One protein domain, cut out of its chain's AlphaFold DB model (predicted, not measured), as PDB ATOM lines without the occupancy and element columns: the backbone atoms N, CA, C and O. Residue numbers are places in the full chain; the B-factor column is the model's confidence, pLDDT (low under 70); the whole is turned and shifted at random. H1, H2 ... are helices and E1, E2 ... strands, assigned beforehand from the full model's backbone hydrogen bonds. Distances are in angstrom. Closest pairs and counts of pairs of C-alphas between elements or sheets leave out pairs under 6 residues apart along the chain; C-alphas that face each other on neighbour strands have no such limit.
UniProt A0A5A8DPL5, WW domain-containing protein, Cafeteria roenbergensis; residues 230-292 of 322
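Overview. This is residues 230 to 292 of the 322 residues of the protein "WW domain-containing protein" of Cafeteria roenbergensis (UniProt A0A5A8DPL5). From residue 230 you meet a small strand hairpin, E1 and E2, at one end of a rod, then the short helix H1, then the long straight helix H2, whose residues 273 to 291 stick out to the other end. The 63 printed residues, class mixed, hold two antiparallel strands, then two helices. The whole is extended, with radius of gyration of the C-alphas 18.6 A and spans of 64 by 24 by 22 A.

Along the chain. Find C-alpha 230 at (-25.957, 45.714, 24.541), where E1, residues 230 to 233, begins; E2 is residues 236 to 241. H1 is residues 250 to 257. H2, residues 265 to 291, runs 38.7 A to C-alpha 291 at (-13.866, 60.634, 76.928).

Arrangement. In the hairpin E1 and E2, N 231 and O 238 are within hydrogen-bond range at 3.2 A. H1 and H2, a helical hairpin, only just touch, with 3 pairs of C-alphas within 8 A, H2 with residues 268 to 272 alone; the closest C-alphas are Val 252 and Val 268, 6.8 A. They run opposite ways at a shallow tilt of 34 degrees, only just short of steep. In H1 and H2 every O i to N i+4 pair is within hydrogen-bond range. E1 and E2 are apart from H2.

Size, cuts and confidence. The C-alphas farthest apart, Asp 234 and Gly 292, are 64.7 A apart. The printed part has no cut and no long link. Residues 230 to 256 and 259 to 261 have pLDDT under 70.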
ATOM      1  N   HIS A 230     -27.094  46.184  25.315       36.50
ATOM      2  CA  HIS A 230     -25.957  45.714  24.541       36.50
ATOM      3  C   HIS A 230     -25.683  46.745  23.447       36.50
ATOM      4  O   HIS A 230     -26.446  46.866  22.492       36.50
ATOM      5  N   LEU A 231     -24.630  47.544  23.617       42.97
ATOM      6  CA  LEU A 231     -24.248  48.548  22.628       42.97
ATOM      7  C   LEU A 231     -23.174  47.957  21.716       42.97
ATOM      8  O   LEU A 231     -22.085  47.603  22.175       42.97
ATOM      9  N   LYS A 232     -23.485  47.855  20.422       35.38
ATOM     10  CA  LYS A 232     -22.543  47.422  19.388       35.38
ATOM     11  C   LYS A 232     -21.908  48.665  18.764       35.38
ATOM     12  O   LYS A 232     -22.528  49.331  17.941       35.38
ATOM     13  N   GLY A 233     -20.703  49.008  19.209       48.53
ATOM     14  CA  GLY A 233     -19.857  50.011  18.559       48.53
ATOM     15  C   GLY A 233     -18.740  49.347  17.756       48.53
ATOM     16  O   GLY A 233     -18.396  48.192  18.011       48.53
ATOM     17  N   ASP A 234     -18.127  50.093  16.834       44.28
ATOM     18  CA  ASP A 234     -16.984  49.630  16.023       44.28
ATOM     19  C   ASP A 234     -15.753  49.233  16.868       44.28
ATOM     20  O   ASP A 234     -14.819  48.611  16.368       44.28
ATOM     21  N   SER A 235     -15.754  49.555  18.165       41.38
ATOM     22  CA  SER A 235     -14.694  49.249  19.130       41.38
ATOM     23  C   SER A 235     -14.984  48.065  20.072       41.38
ATOM     24  O   SER A 235     -14.219  47.849  21.010       41.38
ATOM     25  N   GLY A 236     -16.039  47.274  19.829       41.50
ATOM     26  CA  GLY A 236     -16.391  46.076  20.617       41.50
ATOM     27  C   GLY A 236     -17.666  46.224  21.465       41.50
ATOM     28  O   GLY A 236     -18.255  47.307  21.504       41.50
ATOM     29  N   PRO A 237     -18.154  45.136  22.105       42.47
ATOM     30  CA  PRO A 237     -19.389  45.169  22.888       42.47
ATOM     31  C   PRO A 237     -19.184  45.887  24.227       42.47
ATOM     32  O   PRO A 237     -18.286  45.539  24.995       42.47
ATOM     33  N   TYR A 238     -20.059  46.848  24.533       42.03
ATOM     34  CA  TYR A 238     -20.116  47.491  25.847       42.03
ATOM     35  C   TYR A 238     -21.414  47.128  26.566       42.03
ATOM     36  O   TYR A 238     -22.498  47.140  25.976       42.03
ATOM     37  N   LEU A 239     -21.291  46.834  27.861       39.22
ATOM     38  CA  LEU A 239     -22.409  46.551  28.753       39.22
ATOM     39  C   LEU A 239     -22.858  47.848  29.433       39.22
ATOM     40  O   LEU A 239     -22.097  48.441  30.198       39.22
ATOM     41  N   VAL A 240     -24.091  48.291  29.190       41.56
ATOM     42  CA  VAL A 240     -24.679  49.429  29.911       41.56
ATOM     43  C   VAL A 240     -25.848  48.930  30.752       41.56
ATOM     44  O   VAL A 240     -26.845  48.454  30.218       41.56
ATOM     45  N   MET A 241     -25.729  49.027  32.079       39.31
ATOM     46  CA  MET A 241     -26.788  48.640  33.015       39.31
ATOM     47  C   MET A 241     -27.557  49.864  33.523       39.31
ATOM     48  O   MET A 241     -26.980  50.764  34.136       39.31
ATOM     49  N   ALA A 242     -28.874  49.889  33.315       38.31
ATOM     50  CA  ALA A 242     -29.757  50.883  33.930       38.31
ATOM     51  C   ALA A 242     -30.007  50.531  35.411       38.31
ATOM     52  O   ALA A 242     -30.558  49.469  35.713       38.31
ATOM     53  N   ARG A 243     -29.591  51.412  36.336       39.25
ATOM     54  CA  ARG A 243     -29.676  51.189  37.795       39.25
ATOM     55  C   ARG A 243     -31.124  51.048  38.292       39.25
ATOM     56  O   ARG A 243     -31.962  51.904  38.029       39.25
ATOM     57  N   SER A 244     -31.366  50.003  39.089       39.25
ATOM     58  CA  SER A 244     -32.529  49.853  39.980       39.25
ATOM     59  C   SER A 244     -32.288  50.594  41.307       39.25
ATOM     60  O   SER A 244     -31.145  50.731  41.739       39.25
ATOM     61  N   ALA A 245     -33.355  51.059  41.967       42.28
ATOM     62  CA  ALA A 245     -33.321  51.924  43.157       42.28
ATOM     63  C   ALA A 245     -32.851  51.249  44.469       42.28
ATOM     64  O   ALA A 245     -32.776  51.908  45.502       42.28
ATOM     65  N   LYS A 246     -32.524  49.953  44.450       46.50
ATOM     66  CA  LYS A 246     -31.925  49.226  45.577       46.50
ATOM     67  C   LYS A 246     -30.711  48.467  45.061       46.50
ATOM     68  O   LYS A 246     -30.863  47.393  44.489       46.50
ATOM     69  N   LEU A 247     -29.529  49.047  45.219       55.06
ATOM     70  CA  LEU A 247     -28.272  48.320  45.073       55.06
ATOM     71  C   LEU A 247     -27.606  48.197  46.450       55.06
ATOM     72  O   LEU A 247     -27.809  49.082  47.287       55.06
ATOM     73  N   PRO A 248     -26.846  47.114  46.687       56.53
ATOM     74  CA  PRO A 248     -26.021  46.963  47.880       56.53
ATOM     75  C   PRO A 248     -24.889  48.010  47.916       56.53
ATOM     76  O   PRO A 248     -24.668  48.731  46.938       56.53
ATOM     77  N   HIS A 249     -24.206  48.116  49.063       66.94
ATOM     78  CA  HIS A 249     -23.095  49.050  49.304       66.94
ATOM     79  C   HIS A 249     -22.075  49.017  48.140       66.94
ATOM     80  O   HIS A 249     -21.846  47.940  47.584       66.94
ATOM     81  N   PRO A 250     -21.463  50.151  47.735       69.81
ATOM     82  CA  PRO A 250     -20.515  50.221  46.613       69.81
ATOM     83  C   PRO A 250     -19.385  49.175  46.649       69.81
ATOM     84  O   PRO A 250     -18.910  48.767  45.593       69.81
ATOM     85  N   GLU A 251     -19.011  48.676  47.825       65.56
ATOM     86  CA  GLU A 251     -18.011  47.610  47.985       65.56
ATOM     87  C   GLU A 251     -18.507  46.230  47.537       65.56
ATOM     88  O   GLU A 251     -17.761  45.487  46.905       65.56
ATOM     89  N   VAL A 252     -19.791  45.919  47.749       62.41
ATOM     90  CA  VAL A 252     -20.426  44.687  47.242       62.41
ATOM     91  C   VAL A 252     -20.424  44.684  45.712       62.41
ATOM     92  O   VAL A 252     -20.248  43.645  45.079       62.41
ATOM     93  N   PHE A 253     -20.576  45.863  45.104       64.62
ATOM     94  CA  PHE A 253     -20.541  46.040  43.655       64.62
ATOM     95  C   PHE A 253     -19.129  45.850  43.077       64.62
ATOM     96  O   PHE A 253     -18.976  45.172  42.063       64.62
ATOM     97  N   GLU A 254     -18.099  46.389  43.734       68.06
ATOM     98  CA  GLU A 254     -16.694  46.178  43.353       68.06
ATOM     99  C   GLU A 254     -16.249  44.718  43.543       68.06
ATOM    100  O   GLU A 254     -15.525  44.187  42.700       68.06
ATOM    101  N   MET A 255     -16.721  44.029  44.589       64.75
ATOM    102  CA  MET A 255     -16.442  42.600  44.792       64.75
ATOM    103  C   MET A 255     -17.120  41.718  43.735       64.75
ATOM    104  O   MET A 255     -16.472  40.838  43.171       64.75
ATOM    105  N   LEU A 256     -18.382  41.998  43.389       64.25
ATOM    106  CA  LEU A 256     -19.087  41.303  42.302       64.25
ATOM    107  C   LEU A 256     -18.396  41.492  40.940       64.25
ATOM    108  O   LEU A 256     -18.375  40.567  40.128       64.25
ATOM    109  N   LEU A 257     -17.804  42.664  40.684       71.06
ATOM    110  CA  LEU A 257     -17.084  42.952  39.438       71.06
ATOM    111  C   LEU A 257     -15.728  42.241  39.321       71.06
ATOM    112  O   LEU A 257     -15.260  42.030  38.201       71.06
ATOM    113  N   ARG A 258     -15.097  41.849  40.436       76.06
ATOM    114  CA  ARG A 258     -13.791  41.162  40.426       76.06
ATOM    115  C   ARG A 258     -13.861  39.688  40.026       76.06
ATOM    116  O   ARG A 258     -12.819  39.094  39.778       76.06
ATOM    117  N   GLY A 259     -15.058  39.116  39.877       49.19
ATOM    118  CA  GLY A 259     -15.219  37.758  39.356       49.19
ATOM    119  C   GLY A 259     -14.758  36.654  40.313       49.19
ATOM    120  O   GLY A 259     -14.550  35.527  39.864       49.19
ATOM    121  N   ASP A 260     -14.643  36.943  41.614       56.66
ATOM    122  CA  ASP A 260     -14.438  35.934  42.657       56.66
ATOM    123  C   ASP A 260     -15.746  35.142  42.851       56.66
ATOM    124  O   ASP A 260     -16.522  35.342  43.784       56.66
ATOM    125  N   ALA A 261     -16.026  34.258  41.891       55.50
ATOM    126  CA  ALA A 261     -17.295  33.559  41.678       55.50
ATOM    127  C   ALA A 261     -17.611  32.449  42.705       55.50
ATOM    128  O   ALA A 261     -18.288  31.475  42.374       55.50
ATOM    129  N   GLY A 262     -17.112  32.561  43.935       79.88
ATOM    130  CA  GLY A 262     -17.336  31.575  44.992       79.88
ATOM    131  C   GLY A 262     -18.288  32.030  46.092       79.88
ATOM    132  O   GLY A 262     -18.867  31.176  46.755       79.88
ATOM    133  N   LEU A 263     -18.450  33.341  46.291       80.38
ATOM    134  CA  LEU A 263     -19.218  33.866  47.414       80.38
ATOM    135  C   LEU A 263     -20.640  34.193  46.973       80.38
ATOM    136  O   LEU A 263     -20.879  34.953  46.030       80.38
ATOM    137  N   THR A 264     -21.595  33.598  47.666       91.12
ATOM    138  CA  THR A 264     -23.007  33.944  47.550       91.12
ATOM    139  C   THR A 264     -23.231  35.388  48.007       91.12
ATOM    140  O   THR A 264     -22.493  35.915  48.842       91.12
ATOM    141  N   GLU A 265     -24.286  36.043  47.507       87.19
ATOM    142  CA  GLU A 265     -24.676  37.387  47.976       87.19
ATOM    143  C   GLU A 265     -24.834  37.441  49.507       87.19
ATOM    144  O   GLU A 265     -24.571  38.471  50.126       87.19
ATOM    145  N   GLN A 266     -25.227  36.318  50.117       91.44
ATOM    146  CA  GLN A 266     -25.364  36.172  51.560       91.44
ATOM    147  C   GLN A 266     -24.012  36.232  52.285       91.44
ATOM    148  O   GLN A 266     -23.901  36.943  53.278       91.44
ATOM    149  N   GLU A 267     -22.978  35.557  51.780       94.75
ATOM    150  CA  GLU A 267     -21.640  35.574  52.389       94.75
ATOM    151  C   GLU A 267     -20.968  36.944  52.251       94.75
ATOM    152  O   GLU A 267     -20.308  37.404  53.182       94.75
ATOM    153  N   VAL A 268     -21.178  37.640  51.128       91.19
ATOM    154  CA  VAL A 268     -20.670  39.011  50.954       91.19
ATOM    155  C   VAL A 268     -21.377  39.978  51.908       91.19
ATOM    156  O   VAL A 268     -20.735  40.852  52.489       91.19
ATOM    157  N   ALA A 269     -22.687  39.815  52.116       91.94
ATOM    158  CA  ALA A 269     -23.428  40.614  53.088       91.94
ATOM    159  C   ALA A 269     -22.980  40.334  54.533       91.94
ATOM    160  O   ALA A 269     -22.878  41.269  55.325       91.94
ATOM    161  N   GLU A 270     -22.681  39.079  54.871       96.12
ATOM    162  CA  GLU A 270     -22.166  38.694  56.190       96.12
ATOM    163  C   GLU A 270     -20.751  39.240  56.431       96.12
ATOM    164  O   GLU A 270     -20.482  39.798  57.495       96.12
ATOM    165  N   GLN A 271     -19.872  39.187  55.425       94.88
ATOM    166  CA  GLN A 271     -18.542  39.801  55.500       94.88
ATOM    167  C   GLN A 271     -18.617  41.322  55.659       94.88
ATOM    168  O   GLN A 271     -17.943  41.873  56.529       94.88
ATOM    169  N   ALA A 272     -19.463  41.996  54.876       94.50
ATOM    170  CA  ALA A 272     -19.657  43.438  54.999       94.50
ATOM    171  C   ALA A 272     -20.226  43.816  56.378       94.50
ATOM    172  O   ALA A 272     -19.761  44.769  56.998       94.50
ATOM    173  N   ALA A 273     -21.183  43.043  56.902       95.94
ATOM    174  CA  ALA A 273     -21.724  43.259  58.243       95.94
ATOM    175  C   ALA A 273     -20.667  43.041  59.340       95.94
ATOM    176  O   ALA A 273     -20.625  43.805  60.301       95.94
ATOM    177  N   SER A 274     -19.794  42.040  59.183       96.75
ATOM    178  CA  SER A 274     -18.687  41.795  60.111       96.75
ATOM    179  C   SER A 274     -17.675  42.942  60.110       96.75
ATOM    180  O   SER A 274     -17.245  43.357  61.181       96.75
ATOM    181  N   GLN A 275     -17.321  43.475  58.936       96.06
ATOM    182  CA  GLN A 275     -16.399  44.612  58.824       96.06
ATOM    183  C   GLN A 275     -16.989  45.878  59.449       96.06
ATOM    184  O   GLN A 275     -16.322  46.550  60.229       96.06
ATOM    185  N   MET A 276     -18.267  46.165  59.183       94.88
ATOM    186  CA  MET A 276     -18.941  47.315  59.789       94.88
ATOM    187  C   MET A 276     -19.031  47.204  61.316       94.88
ATOM    188  O   MET A 276     -18.893  48.212  62.004       94.88
ATOM    189  N   ALA A 277     -19.247  45.998  61.854       97.06
ATOM    190  CA  ALA A 277     -19.280  45.779  63.298       97.06
ATOM    191  C   ALA A 277     -17.905  46.004  63.954       97.06
ATOM    192  O   ALA A 277     -17.838  46.605  65.025       97.06
ATOM    193  N   GLU A 278     -16.821  45.567  63.306       97.00
ATOM    194  CA  GLU A 278     -15.446  45.805  63.770       97.00
ATOM    195  C   GLU A 278     -15.098  47.303  63.738       97.00
ATOM    196  O   GLU A 278     -14.603  47.846  64.726       97.00
ATOM    197  N   GLU A 279     -15.454  48.009  62.659       96.94
ATOM    198  CA  GLU A 279     -15.249  49.459  62.556       96.94
ATOM    199  C   GLU A 279     -16.054  50.251  63.599       96.94
ATOM    200  O   GLU A 279     -15.555  51.236  64.155       96.94
ATOM    201  N   GLU A 280     -17.295  49.845  63.887       97.06
ATOM    202  CA  GLU A 280     -18.119  50.480  64.921       97.06
ATOM    203  C   GLU A 280     -17.533  50.247  66.323       97.06
ATOM    204  O   GLU A 280     -17.512  51.166  67.152       97.06
ATOM    205  N   GLU A 281     -16.998  49.052  66.592       96.69
ATOM    206  CA  GLU A 281     -16.309  48.752  67.848       96.69
ATOM    207  C   GLU A 281     -15.026  49.584  68.004       96.69
ATOM    208  O   GLU A 281     -14.802  50.177  69.066       96.69
ATOM    209  N   ASP A 282     -14.233  49.723  66.940       95.00
ATOM    210  CA  ASP A 282     -13.028  50.554  66.928       95.00
ATOM    211  C   ASP A 282     -13.342  52.036  67.164       95.00
ATOM    212  O   ASP A 282     -12.677  52.698  67.975       95.00
ATOM    213  N   GLN A 283     -14.388  52.563  66.521       95.19
ATOM    214  CA  GLN A 283     -14.850  53.936  66.746       95.19
ATOM    215  C   GLN A 283     -15.322  54.136  68.185       95.19
ATOM    216  O   GLN A 283     -14.930  55.107  68.841       95.19
ATOM    217  N   ARG A 284     -16.093  53.186  68.719       96.06
ATOM    218  CA  ARG A 284     -16.553  53.218  70.109       96.06
ATOM    219  C   ARG A 284     -15.379  53.180  71.086       96.06
ATOM    220  O   ARG A 284     -15.374  53.916  72.074       96.06
ATOM    221  N   MET A 285     -14.362  52.365  70.820       92.25
ATOM    222  CA  MET A 285     -13.156  52.305  71.644       92.25
ATOM    223  C   MET A 285     -12.330  53.589  71.551       92.25
ATOM    224  O   MET A 285     -11.793  54.040  72.568       92.25
ATOM    225  N   ALA A 286     -12.249  54.215  70.377       93.56
ATOM    226  CA  ALA A 286     -11.603  55.513  70.208       93.56
ATOM    227  C   ALA A 286     -12.325  56.618  70.998       93.56
ATOM    228  O   ALA A 286     -11.674  57.404  71.692       93.56
ATOM    229  N   GLU A 287     -13.657  56.642  70.972       94.00
ATOM    230  CA  GLU A 287     -14.455  57.604  71.738       94.00
ATOM    231  C   GLU A 287     -14.341  57.373  73.252       94.00
ATOM    232  O   GLU A 287     -14.186  58.325  74.024       94.00
ATOM    233  N   LEU A 288     -14.325  56.114  73.704       92.88
ATOM    234  CA  LEU A 288     -14.067  55.787  75.108       92.88
ATOM    235  C   LEU A 288     -12.675  56.262  75.538       92.88
ATOM    236  O   LEU A 288     -12.543  56.853  76.608       92.88
ATOM    237  N   ARG A 289     -11.647  56.072  74.699       91.75
ATOM    238  CA  ARG A 289     -10.287  56.587  74.953       91.75
ATOM    239  C   ARG A 289     -10.226  58.113  75.002       91.75
ATOM    240  O   ARG A 289      -9.396  58.655  75.724       91.75
ATOM    241  N   ALA A 290     -11.076  58.800  74.243       91.62
ATOM    242  CA  ALA A 290     -11.130  60.259  74.231       91.62
ATOM    243  C   ALA A 290     -11.914  60.842  75.421       91.62
ATOM    244  O   ALA A 290     -11.595  61.932  75.891       91.62
ATOM    245  N   SER A 291     -12.939  60.134  75.902       92.88
ATOM    246  CA  SER A 291     -13.866  60.634  76.928       92.88
ATOM    247  C   SER A 291     -13.484  60.266  78.363       92.88
ATOM    248  O   SER A 291     -13.890  60.958  79.300       92.88
ATOM    249  N   GLY A 292     -12.721  59.192  78.574       91.12
ATOM    250  CA  GLY A 292     -12.320  58.798  79.921       91.12
ATOM    251  C   GLY A 292     -11.154  59.613  80.469       91.12
ATOM    252  O   GLY A 292     -10.322  60.159  79.750       91.12
TER     253      GLY A 292